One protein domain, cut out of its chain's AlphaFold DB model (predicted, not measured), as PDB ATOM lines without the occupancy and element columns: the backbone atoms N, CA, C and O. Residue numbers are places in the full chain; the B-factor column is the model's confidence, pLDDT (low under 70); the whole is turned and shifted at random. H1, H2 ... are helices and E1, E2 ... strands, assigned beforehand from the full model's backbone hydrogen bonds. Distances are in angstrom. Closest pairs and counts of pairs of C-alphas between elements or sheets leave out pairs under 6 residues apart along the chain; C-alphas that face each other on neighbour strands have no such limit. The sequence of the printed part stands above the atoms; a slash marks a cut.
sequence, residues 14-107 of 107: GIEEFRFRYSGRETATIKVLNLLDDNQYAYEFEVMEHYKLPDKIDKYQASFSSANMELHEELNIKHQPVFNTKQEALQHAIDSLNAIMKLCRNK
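What this domain is: This is residues 14 to 107 of the 107 residues of an uncharacterized protein of Virgibacillus massiliensis (UniProt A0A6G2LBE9). One long helix, H3, packs over one face of a strongly twisted sheet of four strands, and two short helices, H1 and H2, sit beyond the sheet's E4 edge. The sheet is antiparallel, in the order E1, E2, E3, E4; E1 to E3 are long and E4 is short. The printed part has 94 residues, with named elements in the order E1, E2, E3, H1, E4, H2, H3, mixed helices and strands. It is compact, with a radius of gyration of the C-alphas of 12.8 A, and elongated, spanning 42 by 27 by 19 A.

How they stand to each other: E1, residues 14 to 22, and E2, residues 25 to 35, form a hairpin, with N 18 and O 30 at 2.8 A, within hydrogen-bond range. E2 and E3, residues 40 to 47, form another, with N 31 and O 44 at 2.7 A; E1, E2 and E3 are a meander, each strand the antiparallel neighbour of the one before. H1, residues 55 to 58, is not on the sheet. E4, residues 63 to 65, is an edge strand antiparallel to E3, with N 45 and O 64 at 2.8 A. H2, residues 69 to 75, only just touches H1, with 3 pairs of C-alphas within 8 A, the closest those of Ile 57 and Leu 71 at 7.2 A. H3, residues 86 to 105, is on the sheet, making two layers, a helix on one face of a sheet; its closest C-alphas to E3 are those of Lys 86 and Tyr 41, 5.8 A. With residues 96 to 100 alone H3 touches H2, at a steep tilt of 51 degrees, the same way; the closest C-alphas are those of Leu 75 and Ala 99, 6.1 A. In H2 and H3 every O i to N i+4 pair is within hydrogen-bond range; H1 is too short for one.

Where its parts are: E1 begins at C-alpha 14, (291.391, 395.371, 375.386), and is 25.9 A long; E2 measures 30.3 A and E3 23.7 A. H3 measures 28.7 A and ends at C-alpha 105, (302.229, 417.846, 398.482).

The domain as a whole: The C-alphas of Asp 37 and Lys 107, the two farthest apart, are 43.2 A apart. The printed part has no cut and no long link; pLDDT is under 70 at residues 106 to 107.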
ATOM      1  N   GLY A  14     290.816 396.201 374.330       95.69
ATOM      2  CA  GLY A  14     291.391 395.371 375.386       95.69
ATOM      3  C   GLY A  14     291.803 396.237 376.574       95.69
ATOM      4  O   GLY A  14     292.163 397.395 376.382       95.69
ATOM      5  N   ILE A  15     291.784 395.682 377.785       97.00
ATOM      6  CA  ILE A  15     292.197 396.389 379.001       97.00
ATOM      7  C   ILE A  15     293.302 395.629 379.733       97.00
ATOM      8  O   ILE A  15     293.232 394.410 379.898       97.00
ATOM      9  N   GLU A  16     294.318 396.358 380.180       97.81
ATOM     10  CA  GLU A  16     295.366 395.863 381.073       97.81
ATOM     11  C   GLU A  16     295.461 396.792 382.286       97.81
ATOM     12  O   GLU A  16     295.578 398.009 382.136       97.81
ATOM     13  N   GLU A  17     295.379 396.222 383.487       97.94
ATOM     14  CA  GLU A  17     295.352 396.977 384.739       97.94
ATOM     15  C   GLU A  17     296.702 396.915 385.462       97.94
ATOM     16  O   GLU A  17     297.316 395.855 385.593       97.94
ATOM     17  N   PHE A  18     297.136 398.060 385.986       97.25
ATOM     18  CA  PHE A  18     298.360 398.228 386.753       97.25
ATOM     19  C   PHE A  18     298.072 398.951 388.066       97.25
ATOM     20  O   PHE A  18     297.346 399.944 388.110       97.25
ATOM     21  N   ARG A  19     298.712 398.496 389.143       96.00
ATOM     22  CA  ARG A  19     298.656 399.147 390.456       96.00
ATOM     23  C   ARG A  19     299.889 400.012 390.650       96.00
ATOM     24  O   ARG A  19     301.015 399.513 390.634       96.00
ATOM     25  N   PHE A  20     299.684 401.310 390.837       93.62
ATOM     26  CA  PHE A  20     300.763 402.274 390.999       93.62
ATOM     27  C   PHE A  20     300.948 402.645 392.467       93.62
ATOM     28  O   PHE A  20     299.995 403.012 393.160       93.62
ATOM     29  N   ARG A  21     302.200 402.587 392.938       92.00
ATOM     30  CA  ARG A  21     302.575 403.023 394.285       92.00
ATOM     31  C   ARG A  21     303.406 404.293 394.228       92.00
ATOM     32  O   ARG A  21     304.476 404.303 393.624       92.00
ATOM     33  N   TYR A  22     302.974 405.321 394.948       86.81
ATOM     34  CA  TYR A  22     303.745 406.536 395.167       86.81
ATOM     35  C   TYR A  22     304.180 406.625 396.630       86.81
ATOM     36  O   TYR A  22     303.373 406.516 397.552       86.81
ATOM     37  N   SER A  23     305.477 406.845 396.869       85.56
ATOM     38  CA  SER A  23     306.045 406.958 398.228       85.56
ATOM     39  C   SER A  23     305.703 405.774 399.151       85.56
ATOM     40  O   SER A  23     305.417 405.952 400.332       85.56
ATOM     41  N   GLY A  24     305.696 404.556 398.603       85.12
ATOM     42  CA  GLY A  24     305.440 403.328 399.362       85.12
ATOM     43  C   GLY A  24     303.964 403.017 399.641       85.12
ATOM     44  O   GLY A  24     303.683 401.984 400.247       85.12
ATOM     45  N   ARG A  25     303.008 403.826 399.172       86.88
ATOM     46  CA  ARG A  25     301.562 403.565 399.300       86.88
ATOM     47  C   ARG A  25     300.931 403.358 397.936       86.88
ATOM     48  O   ARG A  25     301.401 403.941 396.970       86.88
ATOM     49  N   GLU A  26     299.920 402.500 397.856       90.56
ATOM     50  CA  GLU A  26     299.100 402.390 396.646       90.56
ATOM     51  C   GLU A  26     298.336 403.694 396.438       90.56
ATOM     52  O   GLU A  26     297.714 404.212 397.363       90.56
ATOM     53  N   THR A  27     298.450 404.243 395.235       90.44
ATOM     54  CA  THR A  27     298.020 405.608 394.925       90.44
ATOM     55  C   THR A  27     296.985 405.642 393.830       90.44
ATOM     56  O   THR A  27     296.065 406.452 393.895       90.44
ATOM     57  N   ALA A  28     297.130 404.775 392.834       94.50
ATOM     58  CA  ALA A  28     296.222 404.746 391.713       94.50
ATOM     59  C   ALA A  28     296.159 403.368 391.067       94.50
ATOM     60  O   ALA A  28     297.124 402.597 391.101       94.50
ATOM     61  N   THR A  29     295.032 403.123 390.416       96.38
ATOM     62  CA  THR A  29     294.878 402.052 389.438       96.38
ATOM     63  C   THR A  29     294.982 402.676 388.055       96.38
ATOM     64  O   THR A  29     294.239 403.605 387.757       96.38
ATOM     65  N   ILE A  30     295.907 402.197 387.226       97.56
ATOM     66  CA  ILE A  30     296.073 402.622 385.833       97.56
ATOM     67  C   ILE A  30     295.515 401.520 384.941       97.56
ATOM     68  O   ILE A  30     295.921 400.366 385.048       97.56
ATOM     69  N   LYS A  31     294.616 401.879 384.037       98.06
ATOM     70  CA  LYS A  31     294.052 401.020 383.003       98.06
ATOM     71  C   LYS A  31     294.627 401.466 381.665       98.06
ATOM     72  O   LYS A  31     294.462 402.620 381.279       98.06
ATOM     73  N   VAL A  32     295.301 400.574 380.950       97.75
ATOM     74  CA  VAL A  32     295.708 400.816 379.561       97.75
ATOM     75  C   VAL A  32     294.680 400.181 378.646       97.75
ATOM     76  O   VAL A  32     294.409 398.985 378.753       97.75
ATOM     77  N   LEU A  33     294.138 400.982 377.735       97.19
ATOM     78  CA  LEU A  33     293.170 400.564 376.736       97.19
ATOM     79  C   LEU A  33     293.913 400.309 375.424       97.19
ATOM     80  O   LEU A  33     294.572 401.210 374.914       97.19
ATOM     81  N   ASN A  34     293.812 399.103 374.874       96.62
ATOM     82  CA  ASN A  34     294.281 398.773 373.528       96.62
ATOM     83  C   ASN A  34     293.108 398.897 372.550       96.62
ATOM     84  O   ASN A  34     292.241 398.021 372.519       96.62
ATOM     85  N   LEU A  35     293.081 399.984 371.780       93.88
ATOM     86  CA  LEU A  35     292.083 400.281 370.757       93.88
ATOM     87  C   LEU A  35     292.318 399.362 369.553       93.88
ATOM     88  O   LEU A  35     293.196 399.603 368.722       93.88
ATOM     89  N   LEU A  36     291.549 398.275 369.484       87.62
ATOM     90  CA  LEU A  36     291.871 397.124 368.636       87.62
ATOM     91  C   LEU A  36     291.775 397.412 367.129       87.62
ATOM     92  O   LEU A  36     292.477 396.771 366.345       87.62
ATOM     93  N   ASP A  37     290.918 398.352 366.722       85.88
ATOM     94  CA  ASP A  37     290.742 398.719 365.311       85.88
ATOM     95  C   ASP A  37     291.939 399.495 364.751       85.88
ATOM     96  O   ASP A  37     292.349 399.259 363.610       85.88
ATOM     97  N   ASP A  38     292.521 400.378 365.567       86.12
ATOM     98  CA  ASP A  38     293.596 401.293 365.167       86.12
ATOM     99  C   ASP A  38     294.981 400.839 365.651       86.12
ATOM    100  O   ASP A  38     295.997 401.408 365.253       86.12
ATOM    101  N   ASN A  39     295.037 399.794 366.488       89.50
ATOM    102  CA  ASN A  39     296.249 399.328 367.170       89.50
ATOM    103  C   ASN A  39     296.962 400.477 367.909       89.50
ATOM    104  O   ASN A  39     298.183 400.636 367.844       89.50
ATOM    105  N   GLN A  40     296.159 401.296 368.582       95.56
ATOM    106  CA  GLN A  40     296.593 402.427 369.390       95.56
ATOM    107  C   GLN A  40     296.262 402.184 370.855       95.56
ATOM    108  O   GLN A  40     295.440 401.338 371.200       95.56
ATOM    109  N   TYR A  41     296.897 402.955 371.723       97.75
ATOM    110  CA  TYR A  41     296.725 402.844 373.158       97.75
ATOM    111  C   TYR A  41     296.169 404.138 373.728       97.75
ATOM    112  O   TYR A  41     296.559 405.224 373.312       97.75
ATOM    113  N   ALA A  42     295.291 404.019 374.708       97.56
ATOM    114  CA  ALA A  42     294.850 405.104 375.572       97.56
ATOM    115  C   ALA A  42     295.041 404.667 377.026       97.56
ATOM    116  O   ALA A  42     295.374 403.508 377.299       97.56
ATOM    117  N   TYR A  43     294.853 405.580 377.971       97.69
ATOM    118  CA  TYR A  43     294.829 405.200 379.375       97.69
ATOM    119  C   TYR A  43     293.699 405.887 380.121       97.69
ATOM    120  O   TYR A  43     293.283 406.999 379.795       97.69
ATOM    121  N   GLU A  44     293.285 405.224 381.184       96.69
ATOM    122  CA  GLU A  44     292.498 405.782 382.266       96.69
ATOM    123  C   GLU A  44     293.232 405.507 383.573       96.69
ATOM    124  O   GLU A  44     293.967 404.527 383.697       96.69
ATOM    125  N   PHE A  45     293.067 406.363 384.567       95.38
ATOM    126  CA  PHE A  45     293.501 406.048 385.912       95.38
ATOM    127  C   PHE A  45     292.558 406.628 386.947       95.38
ATOM    128  O   PHE A  45     291.971 407.694 386.767       95.38
ATOM    129  N   GLU A  46     292.475 405.920 388.061       93.31
ATOM    130  CA  GLU A  46     291.703 406.319 389.225       93.31
ATOM    131  C   GLU A  46     292.655 406.533 390.395       93.31
ATOM    132  O   GLU A  46     293.441 405.640 390.729       93.31
ATOM    133  N   VAL A  47     292.605 407.712 391.011       91.69
ATOM    134  CA  VAL A  47     293.356 407.998 392.238       91.69
ATOM    135  C   VAL A  47     292.548 407.494 393.432       91.69
ATOM    136  O   VAL A  47     291.349 407.727 393.523       91.69
ATOM    137  N   MET A  48     293.198 406.798 394.362       86.56
ATOM    138  CA  MET A  48     292.526 406.242 395.538       86.56
ATOM    139  C   MET A  48     291.935 407.349 396.433       86.56
ATOM    140  O   MET A  48     292.609 408.340 396.712       86.56
ATOM    141  N   GLU A  49     290.727 407.134 396.969       76.31
ATOM    142  CA  GLU A  49     289.924 408.126 397.723       76.31
ATOM    143  C   GLU A  49     290.636 408.776 398.922       76.31
ATOM    144  O   GLU A  49     290.303 409.883 399.342       76.31
ATOM    145  N   HIS A  50     291.639 408.107 399.496       74.25
ATOM    146  CA  HIS A  50     292.383 408.634 400.640       74.25
ATOM    147  C   HIS A  50     293.372 409.758 400.273       74.25
ATOM    148  O   HIS A  50     293.964 410.367 401.168       74.25
ATOM    149  N   TYR A  51     293.563 410.048 398.983       75.19
ATOM    150  CA  TYR A  51     294.287 411.228 398.521       75.19
ATOM    151  C   TYR A  51     293.311 412.386 398.318       75.19
ATOM    152  O   TYR A  51     292.517 412.388 397.382       75.19
ATOM    153  N   LYS A  52     293.404 413.412 399.170       78.19
ATOM    154  CA  LYS A  52     292.638 414.648 398.980       78.19
ATOM    155  C   LYS A  52     293.163 415.392 397.753       78.19
ATOM    156  O   LYS A  52     294.246 415.982 397.801       78.19
ATOM    157  N   LEU A  53     292.390 415.374 396.674       83.06
ATOM    158  CA  LEU A  53     292.735 416.080 395.452       83.06
ATOM    159  C   LEU A  53     292.575 417.603 395.641       83.06
ATOM    160  O   LEU A  53     291.701 418.070 396.374       83.06
ATOM    161  N   PRO A  54     293.448 418.420 395.030       80.75
ATOM    162  CA  PRO A  54     293.235 419.854 394.910       80.75
ATOM    163  C   PRO A  54     291.917 420.174 394.201       80.75
ATOM    164  O   PRO A  54     291.638 419.600 393.160       80.75
ATOM    165  N   ASP A  55     291.188 421.176 394.690       82.19
ATOM    166  CA  ASP A  55     289.855 421.580 394.216       82.19
ATOM    167  C   ASP A  55     289.785 421.768 392.689       82.19
ATOM    168  O   ASP A  55     288.803 421.392 392.057       82.19
ATOM    169  N   LYS A  56     290.866 422.275 392.075       80.50
ATOM    170  CA  LYS A  56     290.976 422.430 390.613       80.50
ATOM    171  C   LYS A  56     290.829 421.110 389.838       80.50
ATOM    172  O   LYS A  56     290.222 421.102 388.777       80.50
ATOM    173  N   ILE A  57     291.323 420.008 390.404       82.75
ATOM    174  CA  ILE A  57     291.287 418.660 389.823       82.75
ATOM    175  C   ILE A  57     290.285 417.722 390.514       82.75
ATOM    176  O   ILE A  57     290.028 416.628 390.023       82.75
ATOM    177  N   ASP A  58     289.671 418.144 391.617       79.75
ATOM    178  CA  ASP A  58     288.629 417.371 392.301       79.75
ATOM    179  C   ASP A  58     287.345 417.263 391.454       79.75
ATOM    180  O   ASP A  58     286.625 416.267 391.521       79.75
ATOM    181  N   LYS A  59     287.116 418.224 390.537       80.44
ATOM    182  CA  LYS A  59     286.004 418.199 389.565       80.44
ATOM    183  C   LYS A  59     285.978 416.946 388.674       80.44
ATOM    184  O   LYS A  59     284.928 416.623 388.127       80.44
ATOM    185  N   TYR A  60     287.103 416.239 388.544       78.62
ATOM    186  CA  TYR A  60     287.218 415.004 387.761       78.62
ATOM    187  C   TYR A  60     286.847 413.737 388.560       78.62
ATOM    188  O   TYR A  60     287.003 412.631 388.053       78.62
ATOM    189  N   GLN A  61     286.361 413.867 389.806       76.62
ATOM    190  CA  GLN A  61     285.884 412.749 390.642       76.62
ATOM    191  C   GLN A  61     286.896 411.593 390.752       76.62
ATOM    192  O   GLN A  61     286.536 410.421 390.720       76.62
ATOM    193  N   ALA A  62     288.183 411.939 390.835       78.12
ATOM    194  CA  ALA A  62     289.310 411.010 390.886       78.12
ATOM    195  C   ALA A  62     289.473 410.053 389.686       78.12
ATOM    196  O   ALA A  62     290.359 409.203 389.750       78.12
ATOM    197  N   SER A  63     288.712 410.217 388.597       84.38
ATOM    198  CA  SER A  63     288.852 409.452 387.353       84.38
ATOM    199  C   SER A  63     289.407 410.328 386.234       84.38
ATOM    200  O   SER A  63     288.913 411.420 385.948       84.38
ATOM    201  N   PHE A  64     290.470 409.860 385.591       90.81
ATOM    202  CA  PHE A  64     291.233 410.643 384.630       90.81
ATOM    203  C   PHE A  64     291.541 409.811 383.393       90.81
ATOM    204  O   PHE A  64     291.899 408.646 383.502       90.81
ATOM    205  N   SER A  65     291.459 410.424 382.215       93.81
ATOM    206  CA  SER A  65     291.720 409.768 380.933       93.81
ATOM    207  C   SER A  65     292.788 410.516 380.138       93.81
ATOM    208  O   SER A  65     292.959 411.728 380.299       93.81
ATOM    209  N   SER A  66     293.474 409.814 379.235       95.88
ATOM    210  CA  SER A  66     294.311 410.434 378.205       95.88
ATOM    211  C   SER A  66     293.531 411.409 377.314       95.88
ATOM    212  O   SER A  66     294.126 412.329 376.764       95.88
ATOM    213  N   ALA A  67     292.208 411.260 377.202       93.69
ATOM    214  CA  ALA A  67     291.350 412.148 376.416       93.69
ATOM    215  C   ALA A  67     290.962 413.465 377.129       93.69
ATOM    216  O   ALA A  67     290.357 414.340 376.509       93.69
ATOM    217  N   ASN A  68     291.287 413.630 378.419       92.94
ATOM    218  CA  ASN A  68     290.921 414.825 379.185       92.94
ATOM    219  C   ASN A  68     291.904 415.979 378.933       92.94
ATOM    220  O   ASN A  68     292.835 416.200 379.707       92.94
ATOM    221  N   MET A  69     291.661 416.753 377.874       92.25
ATOM    222  CA  MET A  69     292.489 417.907 377.504       92.25
ATOM    223  C   MET A  69     292.625 418.944 378.628       92.25
ATOM    224  O   MET A  69     293.745 419.322 378.965       92.25
ATOM    225  N   GLU A  70     291.512 419.350 379.253       90.88
ATOM    226  CA  GLU A  70     291.517 420.352 380.335       90.88
ATOM    227  C   GLU A  70     292.408 419.931 381.512       90.88
ATOM    228  O   GLU A  70     293.162 420.736 382.056       90.88
ATOM    229  N   LEU A  71     292.367 418.648 381.885       89.25
ATOM    230  CA  LEU A  71     293.211 418.113 382.948       89.25
ATOM    231  C   LEU A  71     294.690 418.263 382.590       89.25
ATOM    232  O   LEU A  71     295.493 418.675 383.423       89.25
ATOM    233  N   HIS A  72     295.071 417.884 381.370       92.06
ATOM    234  CA  HIS A  72     296.470 417.938 380.948       92.06
ATOM    235  C   HIS A  72     296.982 419.375 380.909       92.06
ATOM    236  O   HIS A  72     298.090 419.628 381.383       92.06
ATOM    237  N   GLU A  73     296.155 420.322 380.465       91.62
ATOM    238  CA  GLU A  73     296.454 421.754 380.545       91.62
ATOM    239  C   GLU A  73     296.665 422.210 382.000       91.62
ATOM    240  O   GLU A  73     297.681 422.833 382.313       91.62
ATOM    241  N   GLU A  74     295.779 421.829 382.927       90.50
ATOM    242  CA  GLU A  74     295.893 422.155 384.359       90.50
ATOM    243  C   GLU A  74     297.125 421.541 385.051       90.50
ATOM    244  O   GLU A  74     297.598 422.061 386.079       90.50
ATOM    245  N   LEU A  75     297.620 420.419 384.523       90.25
ATOM    246  CA  LEU A  75     298.825 419.721 384.975       90.25
ATOM    247  C   LEU A  75     300.097 420.192 384.253       90.25
ATOM    248  O   LEU A  75     301.189 419.773 384.642       90.25
ATOM    249  N   ASN A  76     299.977 421.067 383.247       92.25
ATOM    250  CA  ASN A  76     301.063 421.464 382.348       92.25
ATOM    251  C   ASN A  76     301.750 420.248 381.689       92.25
ATOM    252  O   ASN A  76     302.978 420.158 381.611       92.25
ATOM    253  N   ILE A  77     300.936 419.289 381.251       93.31
ATOM    254  CA  ILE A  77     301.333 418.098 380.500       93.31
ATOM    255  C   ILE A  77     300.788 418.243 379.081       93.31
ATOM    256  O   ILE A  77     299.708 418.785 378.863       93.31
ATOM    257  N   LYS A  78     301.545 417.774 378.088       94.38
ATOM    258  CA  LYS A  78     301.092 417.799 376.696       94.38
ATOM    259  C   LYS A  78     299.855 416.911 376.547       94.38
ATOM    260  O   LYS A  78     299.942 415.718 376.793       94.38
ATOM    261  N   HIS A  79     298.745 417.467 376.070       95.88
ATOM    262  CA  HIS A  79     297.578 416.652 375.752       95.88
ATOM    263  C   HIS A  79     297.880 415.686 374.598       95.88
ATOM    264  O   HIS A  79     298.291 416.097 373.507       95.88
ATOM    265  N   GLN A  80     297.674 414.395 374.858       95.56
ATOM    266  CA  GLN A  80     297.817 413.326 373.882       95.56
ATOM    267  C   GLN A  80     296.755 412.242 374.150       95.56
ATOM    268  O   GLN A  80     296.908 411.466 375.093       95.56
ATOM    269  N   PRO A  81     295.688 412.167 373.329       94.56
ATOM    270  CA  PRO A  81     294.567 411.265 373.587       94.56
ATOM    271  C   PRO A  81     294.899 409.795 373.315       94.56
ATOM    272  O   PRO A  81     294.360 408.917 373.990       94.56
ATOM    273  N   VAL A  82     295.796 409.534 372.357       96.75
ATOM    274  CA  VAL A  82     296.192 408.190 371.918       96.75
ATOM    275  C   VAL A  82     297.703 408.078 371.700       96.75
ATOM    276  O   VAL A  82     298.393 409.058 371.404       96.75
ATOM    277  N   PHE A  83     298.219 406.860 371.827       97.69
ATOM    278  CA  PHE A  83     299.638 406.515 371.782       97.69
ATOM    279  C   PHE A  83     299.878 405.340 370.832       97.69
ATOM    280  O   PHE A  83     299.004 404.495 370.641       97.69
ATOM    281  N   ASN A  84     301.077 405.262 370.253       97.12
ATOM    282  CA  ASN A  84     301.426 404.183 369.326       97.12
ATOM    283  C   ASN A  84     301.843 402.909 370.070       97.12
ATOM    284  O   ASN A  84     301.777 401.813 369.518       97.12
ATOM    285  N   THR A  85     302.282 403.044 371.324       97.44
ATOM    286  CA  THR A  85     302.722 401.920 372.153       97.44
ATOM    287  C   THR A  85     302.105 401.957 373.549       97.44
ATOM    288  O   THR A  85     301.829 403.021 374.111       97.44
ATOM    289  N   LYS A  86     301.959 400.772 374.154       97.38
ATOM    290  CA  LYS A  86     301.555 400.621 375.559       97.38
ATOM    291  C   LYS A  86     302.498 401.371 376.502       97.38
ATOM    292  O   LYS A  86     302.050 401.973 377.472       97.38
ATOM    293  N   GLN A  87     303.801 401.319 376.233       97.75
ATOM    294  CA  GLN A  87     304.831 401.937 377.062       97.75
ATOM    295  C   GLN A  87     304.694 403.460 377.085       97.75
ATOM    296  O   GLN A  87     304.797 404.052 378.154       97.75
ATOM    297  N   GLU A  88     304.413 404.087 375.940       98.00
ATOM    298  CA  GLU A  88     304.149 405.530 375.871       98.00
ATOM    299  C   GLU A  88     302.889 405.908 376.660       98.00
ATOM    300  O   GLU A  88     302.934 406.845 377.456       98.00
ATOM    301  N   ALA A  89     301.796 405.150 376.504       98.00
ATOM    302  CA  ALA A  89     300.561 405.386 377.254       98.00
ATOM    303  C   ALA A  89     300.782 405.258 378.771       98.00
ATOM    304  O   ALA A  89     300.361 406.121 379.541       98.00
ATOM    305  N   LEU A  90     301.495 404.213 379.206       97.81
ATOM    306  CA  LEU A  90     301.847 404.008 380.612       97.81
ATOM    307  C   LEU A  90     302.728 405.123 381.159       97.81
ATOM    308  O   LEU A  90     302.471 405.614 382.257       97.81
ATOM    309  N   GLN A  91     303.757 405.528 380.414       97.75
ATOM    310  CA  GLN A  91     304.638 406.604 380.847       97.75
ATOM    311  C   GLN A  91     303.855 407.909 381.009       97.75
ATOM    312  O   GLN A  91     303.992 408.580 382.028       97.75
ATOM    313  N   HIS A  92     302.959 408.220 380.072       97.75
ATOM    314  CA  HIS A  92     302.126 409.416 380.151       97.75
ATOM    315  C   HIS A  92     301.141 409.386 381.333       97.75
ATOM    316  O   HIS A  92     300.927 410.405 382.003       97.75
ATOM    317  N   ALA A  93     300.572 408.216 381.645       97.06
ATOM    318  CA  ALA A  93     299.753 408.018 382.841       97.06
ATOM    319  C   ALA A  93     300.564 408.250 384.128       97.06
ATOM    320  O   ALA A  93     300.111 408.950 385.036       97.06
ATOM    321  N   ILE A  94     301.787 407.715 384.192       95.88
ATOM    322  CA  ILE A  94     302.715 407.906 385.315       95.88
ATOM    323  C   ILE A  94     303.094 409.383 385.471       95.88
ATOM    324  O   ILE A  94     303.101 409.899 386.589       95.88
ATOM    325  N   ASP A  95     303.375 410.085 384.376       95.56
ATOM    326  CA  ASP A  95     303.720 411.509 384.393       95.56
ATOM    327  C   ASP A  95     302.547 412.356 384.908       95.56
ATOM    328  O   ASP A  95     302.736 413.229 385.763       95.56
ATOM    329  N   SER A  96     301.325 412.022 384.478       94.50
ATOM    330  CA  SER A  96     300.079 412.636 384.958       94.50
ATOM    331  C   SER A  96     299.871 412.418 386.454       94.50
ATOM    332  O   SER A  96     299.655 413.374 387.203       94.50
ATOM    333  N   LEU A  97     300.010 411.176 386.921       93.12
ATOM    334  CA  LEU A  97     299.919 410.839 388.342       93.12
ATOM    335  C   LEU A  97     300.983 411.559 389.168       93.12
ATOM    336  O   LEU A  97     300.680 412.108 390.225       93.12
ATOM    337  N   ASN A  98     302.222 411.619 388.684       92.06
ATOM    338  CA  ASN A  98     303.294 412.342 389.355       92.06
ATOM    339  C   ASN A  98     302.990 413.842 389.470       92.06
ATOM    340  O   ASN A  98     303.274 414.438 390.512       92.06
ATOM    341  N   ALA A  99     302.412 414.461 388.438       92.00
ATOM    342  CA  ALA A  99     301.994 415.859 388.490       92.00
ATOM    343  C   ALA A  99     300.876 416.078 389.521       92.00
ATOM    344  O   ALA A  99     300.994 416.971 390.363       92.00
ATOM    345  N   ILE A 100     299.853 415.217 389.540       90.44
ATOM    346  CA  ILE A 100     298.773 415.257 390.540       90.44
ATOM    347  C   ILE A 100     299.337 415.109 391.960       90.44
ATOM    348  O   ILE A 100     299.029 415.910 392.845       90.44
ATOM    349  N   MET A 101     300.218 414.134 392.186       88.50
ATOM    350  CA  MET A 101     300.809 413.891 393.506       88.50
ATOM    351  C   MET A 101     301.686 415.052 393.985       88.50
ATOM    352  O   MET A 101     301.690 415.368 395.176       88.50
ATOM    353  N   LYS A 102     302.402 415.734 393.081       87.88
ATOM    354  CA  LYS A 102     303.143 416.963 393.416       87.88
ATOM    355  C   LYS A 102     302.204 418.079 393.873       87.88
ATOM    356  O   LYS A 102     302.511 418.758 394.848       87.88
ATOM    357  N   LEU A 103     301.052 418.241 393.222       85.50
ATOM    358  CA  LEU A 103     300.051 419.230 393.631       85.50
ATOM    359  C   LEU A 103     299.457 418.920 395.010       85.50
ATOM    360  O   LEU A 103     299.177 419.846 395.766       85.50
ATOM    361  N   CYS A 104     299.311 417.640 395.359       80.62
ATOM    362  CA  CYS A 104     298.837 417.219 396.680       80.62
ATOM    363  C   CYS A 104     299.849 417.508 397.806       80.62
ATOM    364  O   CYS A 104     299.442 417.666 398.950       80.62
ATOM    365  N   ARG A 105     301.156 417.573 397.502       73.88
ATOM    366  CA  ARG A 105     302.229 417.846 398.482       73.88
ATOM    367  C   ARG A 105     302.465 419.327 398.777       73.88
ATOM    368  O   ARG A 105     303.053 419.638 399.803       73.88
ATOM    369  N   ASN A 106     302.071 420.221 397.874       59.44
ATOM    370  CA  ASN A 106     302.306 421.663 398.005       59.44
ATOM    371  C   ASN A 106     301.192 422.387 398.795       59.44
ATOM    372  O   ASN A 106     301.053 423.604 398.671       59.44
ATOM    373  N   LYS A 107     300.391 421.648 399.570       53.03
ATOM    374  CA  LYS A 107     299.406 422.152 400.535       53.03
ATOM    375  C   LYS A 107     299.845 421.739 401.937       53.03
ATOM    376  O   LYS A 107     299.621 422.547 402.860       53.03
TER     377      LYS A 107